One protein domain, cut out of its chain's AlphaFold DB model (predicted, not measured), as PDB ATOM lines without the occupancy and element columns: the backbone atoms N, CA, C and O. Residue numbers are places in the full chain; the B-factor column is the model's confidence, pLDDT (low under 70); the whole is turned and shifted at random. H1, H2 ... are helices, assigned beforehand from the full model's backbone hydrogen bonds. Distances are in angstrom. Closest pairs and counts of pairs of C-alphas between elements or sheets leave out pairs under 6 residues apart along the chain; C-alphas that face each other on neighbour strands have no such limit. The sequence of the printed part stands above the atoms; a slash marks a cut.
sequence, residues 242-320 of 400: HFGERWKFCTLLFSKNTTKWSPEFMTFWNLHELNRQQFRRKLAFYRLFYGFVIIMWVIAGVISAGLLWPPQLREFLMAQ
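What this domain is: This is residues 242 to 320 of the 400 residues of the protein "Hypothetical protein" of Ditylum brightwellii (UniProt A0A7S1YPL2). One long helix, H3, makes the long axis of a loose rod, and three shorter helices stand in a spaced row along one side of it: H2 near its first end, H1 over its middle and H4 near its last end. H1 points its last residues at H3, while residues 242 to 248, of which 243 to 248 belong to H1, stick out free. The printed part has 79 residues with four named helices, in the order H1, H2, H3, H4, and no named strand; the class is all helix. The whole is loose, with a radius of gyration of the C-alphas of 16.4 A and spans of 50 by 23 by 21 A.

Where its parts are: H1, residues 243 to 254, begins at C-alpha 243 at (157.173, 174.686, 178.863) and is 17.5 A long from first to last C-alpha. H2 is residues 263 to 268. H3, residues 276 to 303, runs 40.5 A from C-alpha 276 at (185.097, 167.363, 183.204) to C-alpha 303 at (162.291, 197.063, 167.745). H4, residues 311 to 318, is 10.2 A long and ends at C-alpha 318 at (157.626, 203.167, 179.159).

How they stand to each other: H1 and H3 only just touch, with 3 pairs of C-alphas within 8 A, through residues 253 to 254 of H1 and 283 to 287 of H3 alone. Their closest C-alphas, those of Leu 253 and Arg 287, are 7.2 A apart. They run opposite ways at a steep tilt of 65 degrees. H2 and H4 touch no helix. In H2, H3 and H4 every O i to N i+4 pair is within hydrogen-bond range; in H1 7 of 8 are.

The domain as a whole: The two C-alphas farthest apart, those of Glu 273 and Gln 320, are 51.3 A apart. The printed part has no cut, and its three links between helices are short. The mean pLDDT of the printed part is 73.0; it is under 70 at residues 242 to 260, 270 to 272, 310 to 313, 315 and 318 to 320.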
ATOM      1  N   HIS A 242     155.108 170.962 178.690       51.62
ATOM      2  CA  HIS A 242     156.582 170.880 178.675       51.62
ATOM      3  C   HIS A 242     157.322 172.224 178.850       51.62
ATOM      4  O   HIS A 242     158.531 172.256 179.085       51.62
ATOM      5  N   PHE A 243     156.623 173.350 178.702       45.47
ATOM      6  CA  PHE A 243     157.173 174.686 178.863       45.47
ATOM      7  C   PHE A 243     157.625 174.963 180.304       45.47
ATOM      8  O   PHE A 243     158.702 175.522 180.501       45.47
ATOM      9  N   GLY A 244     156.872 174.503 181.310       54.12
ATOM     10  CA  GLY A 244     157.249 174.667 182.719       54.12
ATOM     11  C   GLY A 244     158.544 173.929 183.079       54.12
ATOM     12  O   GLY A 244     159.399 174.466 183.786       54.12
ATOM     13  N   GLU A 245     158.739 172.728 182.532       59.41
ATOM     14  CA  GLU A 245     159.968 171.943 182.718       59.41
ATOM     15  C   GLU A 245     161.169 172.576 182.004       59.41
ATOM     16  O   GLU A 245     162.260 172.672 182.572       59.41
ATOM     17  N   ARG A 246     160.963 173.096 180.787       62.62
ATOM     18  CA  ARG A 246     162.002 173.809 180.024       62.62
ATOM     19  C   ARG A 246     162.380 175.156 180.646       62.62
ATOM     20  O   ARG A 246     163.535 175.561 180.560       62.62
ATOM     21  N   TRP A 247     161.453 175.840 181.312       58.50
ATOM     22  CA  TRP A 247     161.765 177.083 182.018       58.50
ATOM     23  C   TRP A 247     162.561 176.832 183.304       58.50
ATOM     24  O   TRP A 247     163.572 177.496 183.546       58.50
ATOM     25  N   LYS A 248     162.188 175.802 184.081       60.78
ATOM     26  CA  LYS A 248     162.986 175.341 185.233       60.78
ATOM     27  C   LYS A 248     164.427 175.022 184.817       60.78
ATOM     28  O   LYS A 248     165.364 175.432 185.503       60.78
ATOM     29  N   PHE A 249     164.621 174.402 183.653       65.56
ATOM     30  CA  PHE A 249     165.941 174.149 183.068       65.56
ATOM     31  C   PHE A 249     166.761 175.433 182.839       65.56
ATOM     32  O   PHE A 249     167.914 175.502 183.270       65.56
ATOM     33  N   CYS A 250     166.171 176.473 182.236       59.44
ATOM     34  CA  CYS A 250     166.853 177.755 182.028       59.44
ATOM     35  C   CYS A 250     167.310 178.381 183.352       59.44
ATOM     36  O   CYS A 250     168.449 178.830 183.459       59.44
ATOM     37  N   THR A 251     166.466 178.353 184.388       62.94
ATOM     38  CA  THR A 251     166.825 178.912 185.704       62.94
ATOM     39  C   THR A 251     167.953 178.135 186.396       62.94
ATOM     40  O   THR A 251     168.842 178.734 187.004       62.94
ATOM     41  N   LEU A 252     167.997 176.807 186.231       65.19
ATOM     42  CA  LEU A 252     169.056 175.953 186.780       65.19
ATOM     43  C   LEU A 252     170.416 176.187 186.108       65.19
ATOM     44  O   LEU A 252     171.450 176.111 186.776       65.19
ATOM     45  N   LEU A 253     170.419 176.536 184.817       69.38
ATOM     46  CA  LEU A 253     171.620 176.787 184.012       69.38
ATOM     47  C   LEU A 253     172.417 178.015 184.491       69.38
ATOM     48  O   LEU A 253     173.657 178.027 184.443       69.38
ATOM     49  N   PHE A 254     171.708 179.020 185.009       64.31
ATOM     50  CA  PHE A 254     172.284 180.220 185.624       64.31
ATOM     51  C   PHE A 254     172.548 180.067 187.128       64.31
ATOM     52  O   PHE A 254     173.242 180.902 187.709       64.31
ATOM     53  N   SER A 255     172.080 178.983 187.759       66.06
ATOM     54  CA  SER A 255     172.402 178.719 189.160       66.06
ATOM     55  C   SER A 255     173.894 178.385 189.315       66.06
ATOM     56  O   SER A 255     174.488 177.616 188.551       66.06
ATOM     57  N   LYS A 256     174.543 179.017 190.299       60.59
ATOM     58  CA  LYS A 256     175.998 178.925 190.515       60.59
ATOM     59  C   LYS A 256     176.421 177.584 191.136       60.59
ATOM     60  O   LYS A 256     177.600 177.245 191.098       60.59
ATOM     61  N   ASN A 257     175.471 176.810 191.670       62.94
ATOM     62  CA  ASN A 257     175.745 175.594 192.428       62.94
ATOM     63  C   ASN A 257     175.505 174.326 191.590       62.94
ATOM     64  O   ASN A 257     174.448 173.699 191.643       62.94
ATOM     65  N   THR A 258     176.518 173.933 190.814       64.88
ATOM     66  CA  THR A 258     176.469 172.766 189.912       64.88
ATOM     67  C   THR A 258     176.450 171.413 190.630       64.88
ATOM     68  O   THR A 258     176.380 170.380 189.977       64.88
ATOM     69  N   THR A 259     176.557 171.390 191.961       67.25
ATOM     70  CA  THR A 259     176.635 170.147 192.750       67.25
ATOM     71  C   THR A 259     175.269 169.528 193.062       67.25
ATOM     72  O   THR A 259     175.210 168.347 193.378       67.25
ATOM     73  N   LYS A 260     174.167 170.282 192.923       62.72
ATOM     74  CA  LYS A 260     172.784 169.809 193.162       62.72
ATOM     75  C   LYS A 260     172.070 169.296 191.905       62.72
ATOM     76  O   LYS A 260     170.848 169.171 191.893       62.72
ATOM     77  N   TRP A 261     172.795 169.056 190.819       73.62
ATOM     78  CA  TRP A 261     172.181 168.607 189.571       73.62
ATOM     79  C   TRP A 261     171.754 167.151 189.744       73.62
ATOM     80  O   TRP A 261     172.582 166.315 190.107       73.62
ATOM     81  N   SER A 262     170.464 166.856 189.551       73.06
ATOM     82  CA  SER A 262     169.968 165.491 189.723       73.06
ATOM     83  C   SER A 262     170.681 164.549 188.740       73.06
ATOM     84  O   SER A 262     170.995 164.949 187.615       73.06
ATOM     85  N   PRO A 263     170.965 163.295 189.122       73.75
ATOM     86  CA  PRO A 263     171.571 162.326 188.210       73.75
ATOM     87  C   PRO A 263     170.713 162.113 186.952       73.75
ATOM     88  O   PRO A 263     171.268 161.982 185.865       73.75
ATOM     89  N   GLU A 264     169.385 162.220 187.071       75.69
ATOM     90  CA  GLU A 264     168.439 162.200 185.944       75.69
ATOM     91  C   GLU A 264     168.705 163.315 184.917       75.69
ATOM     92  O   GLU A 264     168.624 163.097 183.706       75.69
ATOM     93  N   PHE A 265     169.092 164.506 185.386       71.44
ATOM     94  CA  PHE A 265     169.461 165.634 184.530       71.44
ATOM     95  C   PHE A 265     170.740 165.347 183.733       71.44
ATOM     96  O   PHE A 265     170.840 165.687 182.553       71.44
ATOM     97  N   MET A 266     171.724 164.709 184.373       70.31
ATOM     98  CA  MET A 266     172.992 164.335 183.737       70.31
ATOM     99  C   MET A 266     172.793 163.228 182.694       70.31
ATOM    100  O   MET A 266     173.435 163.261 181.640       70.31
ATOM    101  N   THR A 267     171.882 162.283 182.955       74.31
ATOM    102  CA  THR A 267     171.534 161.204 182.019       74.31
ATOM    103  C   THR A 267     170.708 161.693 180.834       74.31
ATOM    104  O   THR A 267     170.991 161.286 179.714       74.31
ATOM    105  N   PHE A 268     169.752 162.610 181.034       75.44
ATOM    106  CA  PHE A 268     168.877 163.099 179.957       75.44
ATOM    107  C   PHE A 268     169.651 163.714 178.780       75.44
ATOM    108  O   PHE A 268     169.243 163.603 177.628       75.44
ATOM    109  N   TRP A 269     170.797 164.334 179.058       71.75
ATOM    110  CA  TRP A 269     171.633 164.964 178.038       71.75
ATOM    111  C   TRP A 269     172.863 164.139 177.633       71.75
ATOM    112  O   TRP A 269     173.730 164.650 176.919       71.75
ATOM    113  N   ASN A 270     172.977 162.888 178.092       69.56
ATOM    114  CA  ASN A 270     174.169 162.056 177.904       69.56
ATOM    115  C   ASN A 270     175.472 162.769 178.339       69.56
ATOM    116  O   ASN A 270     176.528 162.575 177.735       69.56
ATOM    117  N   LEU A 271     175.430 163.620 179.380       67.00
ATOM    118  CA  LEU A 271     176.635 164.316 179.873       67.00
ATOM    119  C   LEU A 271     177.500 163.464 180.806       67.00
ATOM    120  O   LEU A 271     178.588 163.903 181.172       67.00
ATOM    121  N   HIS A 272     177.056 162.255 181.149       68.06
ATOM    122  CA  HIS A 272     177.761 161.364 182.071       68.06
ATOM    123  C   HIS A 272     179.133 160.889 181.544       68.06
ATOM    124  O   HIS A 272     180.048 160.695 182.338       68.06
ATOM    125  N   GLU A 273     179.320 160.765 180.224       71.19
ATOM    126  CA  GLU A 273     180.586 160.282 179.631       71.19
ATOM    127  C   GLU A 273     181.569 161.395 179.232       71.19
ATOM    128  O   GLU A 273     182.692 161.132 178.795       71.19
ATOM    129  N   LEU A 274     181.187 162.666 179.374       71.94
ATOM    130  CA  LEU A 274     182.027 163.779 178.937       71.94
ATOM    131  C   LEU A 274     183.060 164.146 180.010       71.94
ATOM    132  O   LEU A 274     182.724 164.480 181.145       71.94
ATOM    133  N   ASN A 275     184.338 164.166 179.618       80.81
ATOM    134  CA  ASN A 275     185.445 164.614 180.465       80.81
ATOM    135  C   ASN A 275     185.127 165.991 181.096       80.81
ATOM    136  O   ASN A 275     184.612 166.891 180.424       80.81
ATOM    137  N   ARG A 276     185.459 166.187 182.381       77.00
ATOM    138  CA  ARG A 276     185.097 167.363 183.204       77.00
ATOM    139  C   ARG A 276     185.434 168.704 182.536       77.00
ATOM    140  O   ARG A 276     184.721 169.691 182.725       77.00
ATOM    141  N   GLN A 277     186.497 168.751 181.730       80.88
ATOM    142  CA  GLN A 277     186.841 169.926 180.922       80.88
ATOM    143  C   GLN A 277     185.855 170.189 179.771       80.88
ATOM    144  O   GLN A 277     185.478 171.340 179.544       80.88
ATOM    145  N   GLN A 278     185.405 169.151 179.061       83.06
ATOM    146  CA  GLN A 278     184.419 169.282 177.985       83.06
ATOM    147  C   GLN A 278     183.048 169.698 178.529       83.06
ATOM    148  O   GLN A 278     182.390 170.542 177.922       83.06
ATOM    149  N   PHE A 279     182.666 169.203 179.713       81.81
ATOM    150  CA  PHE A 279     181.462 169.645 180.425       81.81
ATOM    151  C   PHE A 279     181.487 171.158 180.691       81.81
ATOM    152  O   PHE A 279     180.554 171.871 180.326       81.81
ATOM    153  N   ARG A 280     182.587 171.678 181.261       80.75
ATOM    154  CA  ARG A 280     182.728 173.122 181.533       80.75
ATOM    155  C   ARG A 280     182.666 173.960 180.256       80.75
ATOM    156  O   ARG A 280     182.022 175.005 180.268       80.75
ATOM    157  N   ARG A 281     183.286 173.503 179.161       85.75
ATOM    158  CA  ARG A 281     183.235 174.197 177.863       85.75
ATOM    159  C   ARG A 281     181.822 174.225 177.282       85.75
ATOM    160  O   ARG A 281     181.373 175.291 176.878       85.75
ATOM    161  N   LYS A 282     181.100 173.099 177.293       84.00
ATOM    162  CA  LYS A 282     179.705 173.047 176.823       84.00
ATOM    163  C   LYS A 282     178.785 173.910 177.686       84.00
ATOM    164  O   LYS A 282     177.990 174.668 177.148       84.00
ATOM    165  N   LEU A 283     178.932 173.873 179.011       83.12
ATOM    166  CA  LEU A 283     178.137 174.710 179.913       83.12
ATOM    167  C   LEU A 283     178.408 176.208 179.704       83.12
ATOM    168  O   LEU A 283     177.470 177.002 179.658       83.12
ATOM    169  N   ALA A 284     179.677 176.594 179.546       85.75
ATOM    170  CA  ALA A 284     180.052 177.966 179.214       85.75
ATOM    171  C   ALA A 284     179.461 178.398 177.863       85.75
ATOM    172  O   ALA A 284     178.920 179.496 177.761       85.75
ATOM    173  N   PHE A 285     179.487 177.514 176.861       91.38
ATOM    174  CA  PHE A 285     178.864 177.753 175.561       91.38
ATOM    175  C   PHE A 285     177.350 177.976 175.678       91.38
ATOM    176  O   PHE A 285     176.852 178.962 175.145       91.38
ATOM    177  N   TYR A 286     176.618 177.144 176.428       85.06
ATOM    178  CA  TYR A 286     175.181 177.349 176.636       85.06
ATOM    179  C   TYR A 286     174.880 178.655 177.377       85.06
ATOM    180  O   TYR A 286     173.966 179.370 176.981       85.06
ATOM    181  N   ARG A 287     175.660 179.024 178.401       85.25
ATOM    182  CA  ARG A 287     175.490 180.318 179.090       85.25
ATOM    183  C   ARG A 287     175.712 181.503 178.154       85.25
ATOM    184  O   ARG A 287     174.932 182.450 178.195       85.25
ATOM    185  N   LEU A 288     176.732 181.432 177.297       88.00
ATOM    186  CA  LEU A 288     176.985 182.446 176.272       88.00
ATOM    187  C   LEU A 288     175.851 182.496 175.241       88.00
ATOM    188  O   LEU A 288     175.371 183.579 174.924       88.00
ATOM    189  N   PHE A 289     175.378 181.341 174.771       89.94
ATOM    190  CA  PHE A 289     174.279 181.246 173.814       89.94
ATOM    191  C   PHE A 289     172.971 181.814 174.378       89.94
ATOM    192  O   PHE A 289     172.360 182.675 173.755       89.94
ATOM    193  N   TYR A 290     172.561 181.406 175.582       82.69
ATOM    194  CA  TYR A 290     171.357 181.942 176.223       82.69
ATOM    195  C   TYR A 290     171.499 183.427 176.571       82.69
ATOM    196  O   TYR A 290     170.543 184.176 176.395       82.69
ATOM    197  N   GLY A 291     172.685 183.881 176.994       86.44
ATOM    198  CA  GLY A 291     172.968 185.307 177.169       86.44
ATOM    199  C   GLY A 291     172.783 186.093 175.866       86.44
ATOM    200  O   GLY A 291     172.125 187.131 175.863       86.44
ATOM    201  N   PHE A 292     173.276 185.562 174.744       89.75
ATOM    202  CA  PHE A 292     173.081 186.151 173.419       89.75
ATOM    203  C   PHE A 292     171.604 186.174 172.999       89.75
ATOM    204  O   PHE A 292     171.127 187.194 172.511       89.75
ATOM    205  N   VAL A 293     170.855 185.093 173.245       84.38
ATOM    206  CA  VAL A 293     169.408 185.030 172.979       84.38
ATOM    207  C   VAL A 293     168.640 186.054 173.818       84.38
ATOM    208  O   VAL A 293     167.754 186.713 173.285       84.38
ATOM    209  N   ILE A 294     168.993 186.248 175.094       82.31
ATOM    210  CA  ILE A 294     168.385 187.280 175.951       82.31
ATOM    211  C   ILE A 294     168.668 188.678 175.390       82.31
ATOM    212  O   ILE A 294     167.748 189.483 175.291       82.31
ATOM    213  N   ILE A 295     169.906 188.962 174.971       85.62
ATOM    214  CA  ILE A 295     170.266 190.248 174.350       85.62
ATOM    215  C   ILE A 295     169.467 190.468 173.056       85.62
ATOM    216  O   ILE A 295     168.867 191.526 172.877       85.62
ATOM    217  N   MET A 296     169.404 189.464 172.178       84.94
ATOM    218  CA  MET A 296     168.608 189.502 170.946       84.94
ATOM    219  C   MET A 296     167.117 189.704 171.228       84.94
ATOM    220  O   MET A 296     166.464 190.476 170.534       84.94
ATOM    221  N   TRP A 297     166.576 189.059 172.262       88.69
ATOM    222  CA  TRP A 297     165.184 189.217 172.673       88.69
ATOM    223  C   TRP A 297     164.897 190.607 173.246       88.69
ATOM    224  O   TRP A 297     163.868 191.197 172.924       88.69
ATOM    225  N   VAL A 298     165.827 191.187 174.014       78.81
ATOM    226  CA  VAL A 298     165.722 192.579 174.469       78.81
ATOM    227  C   VAL A 298     165.715 193.529 173.271       78.81
ATOM    228  O   VAL A 298     164.832 194.379 173.206       78.81
ATOM    229  N   ILE A 299     166.621 193.350 172.302       86.62
ATOM    230  CA  ILE A 299     166.677 194.151 171.065       86.62
ATOM    231  C   ILE A 299     165.391 193.990 170.241       86.62
ATOM    232  O   ILE A 299     164.822 194.984 169.800       86.62
ATOM    233  N   ALA A 300     164.890 192.764 170.073       83.12
ATOM    234  CA  ALA A 300     163.618 192.499 169.401       83.12
ATOM    235  C   ALA A 300     162.445 193.171 170.129       83.12
ATOM    236  O   ALA A 300     161.536 193.701 169.493       83.12
ATOM    237  N   GLY A 301     162.481 193.213 171.461       80.38
ATOM    238  CA  GLY A 301     161.551 193.991 172.267       80.38
ATOM    239  C   GLY A 301     161.655 195.497 172.026       80.38
ATOM    240  O   GLY A 301     160.622 196.124 171.841       80.38
ATOM    241  N   VAL A 302     162.857 196.077 171.907       80.56
ATOM    242  CA  VAL A 302     163.022 197.494 171.509       80.56
ATOM    243  C   VAL A 302     162.408 197.746 170.128       80.56
ATOM    244  O   VAL A 302     161.615 198.670 169.967       80.56
ATOM    245  N   ILE A 303     162.749 196.913 169.137       84.88
ATOM    246  CA  ILE A 303     162.291 197.063 167.745       84.88
ATOM    247  C   ILE A 303     160.768 196.913 167.644       84.88
ATOM    248  O   ILE A 303     160.126 197.627 166.880       84.88
ATOM    249  N   SER A 304     160.180 196.023 168.442       82.31
ATOM    250  CA  SER A 304     158.727 195.818 168.518       82.31
ATOM    251  C   SER A 304     158.008 196.814 169.434       82.31
ATOM    252  O   SER A 304     156.874 196.556 169.824       82.31
ATOM    253  N   ALA A 305     158.646 197.933 169.802       79.25
ATOM    254  CA  ALA A 305     158.084 198.934 170.709       79.25
ATOM    255  C   ALA A 305     157.566 198.315 172.022       79.25
ATOM    256  O   ALA A 305     156.439 198.552 172.442       79.25
ATOM    257  N   GLY A 306     158.383 197.469 172.650       71.06
ATOM    258  CA  GLY A 306     158.133 196.818 173.938       71.06
ATOM    259  C   GLY A 306     157.083 195.705 173.923       71.06
ATOM    260  O   GLY A 306     156.744 195.197 174.989       71.06
ATOM    261  N   LEU A 307     156.583 195.296 172.752       72.31
ATOM    262  CA  LEU A 307     155.558 194.255 172.624       72.31
ATOM    263  C   LEU A 307     156.058 192.873 173.080       72.31
ATOM    264  O   LEU A 307     155.307 192.113 173.682       72.31
ATOM    265  N   LEU A 308     157.328 192.554 172.802       70.62
ATOM    266  CA  LEU A 308     157.955 191.280 173.178       70.62
ATOM    267  C   LEU A 308     158.564 191.269 174.589       70.62
ATOM    268  O   LEU A 308     159.066 190.228 175.017       70.62
ATOM    269  N   TRP A 309     158.545 192.393 175.309       80.62
ATOM    270  CA  TRP A 309     159.078 192.458 176.667       80.62
ATOM    271  C   TRP A 309     158.080 191.942 177.708       80.62
ATOM    272  O   TRP A 309     156.872 192.126 177.555       80.62
ATOM    273  N   PRO A 310     158.568 191.354 178.814       62.34
ATOM    274  CA  PRO A 310     157.744 191.103 179.986       62.34
ATOM    275  C   PRO A 310     157.108 192.408 180.481       62.34
ATOM    276  O   PRO A 310     157.781 193.447 180.458       62.34
ATOM    277  N   PRO A 311     155.864 192.370 180.990       49.69
ATOM    278  CA  PRO A 311     155.142 193.555 181.456       49.69
ATOM    279  C   PRO A 311     155.946 194.408 182.444       49.69
ATOM    280  O   PRO A 311     155.961 195.627 182.317       49.69
ATOM    281  N   GLN A 312     156.727 193.773 183.331       64.19
ATOM    282  CA  GLN A 312     157.546 194.483 184.321       64.19
ATOM    283  C   GLN A 312     158.627 195.367 183.679       64.19
ATOM    284  O   GLN A 312     158.922 196.457 184.167       64.19
ATOM    285  N   LEU A 313     159.231 194.906 182.576       66.00
ATOM    286  CA  LEU A 313     160.244 195.671 181.846       66.00
ATOM    287  C   LEU A 313     159.597 196.798 181.037       66.00
ATOM    288  O   LEU A 313     160.156 197.888 180.935       66.00
ATOM    289  N   ARG A 314     158.412 196.531 180.472       73.38
ATOM    290  CA  ARG A 314     157.639 197.498 179.690       73.38
ATOM    291  C   ARG A 314     157.170 198.659 180.557       73.38
ATOM    292  O   ARG A 314     157.356 199.803 180.164       73.38
ATOM    293  N   GLU A 315     156.633 198.381 181.739       68.06
ATOM    294  CA  GLU A 315     156.240 199.407 182.707       68.06
ATOM    295  C   GLU A 315     157.443 200.240 183.145       68.06
ATOM    296  O   GLU A 315     157.390 201.461 183.079       68.06
ATOM    297  N   PHE A 316     158.572 199.616 183.489       72.88
ATOM    298  CA  PHE A 316     159.767 200.355 183.905       72.88
ATOM    299  C   PHE A 316     160.335 201.272 182.805       72.88
ATOM    300  O   PHE A 316     160.766 202.391 183.089       72.88
ATOM    301  N   LEU A 317     160.333 200.814 181.547       70.94
ATOM    302  CA  LEU A 317     160.909 201.552 180.416       70.94
ATOM    303  C   LEU A 317     159.938 202.554 179.779       70.94
ATOM    304  O   LEU A 317     160.384 203.597 179.315       70.94
ATOM    305  N   MET A 318     158.631 202.279 179.764       68.25
ATOM    306  CA  MET A 318     157.626 203.167 179.159       68.25
ATOM    307  C   MET A 318     156.943 204.096 180.158       68.25
ATOM    308  O   MET A 318     156.461 205.152 179.757       68.25
ATOM    309  N   ALA A 319     156.959 203.786 181.459       58.81
ATOM    310  CA  ALA A 319     156.559 204.750 182.486       58.81
ATOM    311  C   ALA A 319     157.605 205.863 182.681       58.81
ATOM    312  O   ALA A 319     157.400 206.775 183.489       58.81
ATOM    313  N   GLN A 320     158.719 205.851 181.930       46.44
ATOM    314  CA  GLN A 320     159.593 207.013 181.829       46.44
ATOM    315  C   GLN A 320     158.875 208.169 181.121       46.44
ATOM    316  O   GLN A 320     158.992 208.384 179.922       46.44
TER     317      GLN A 320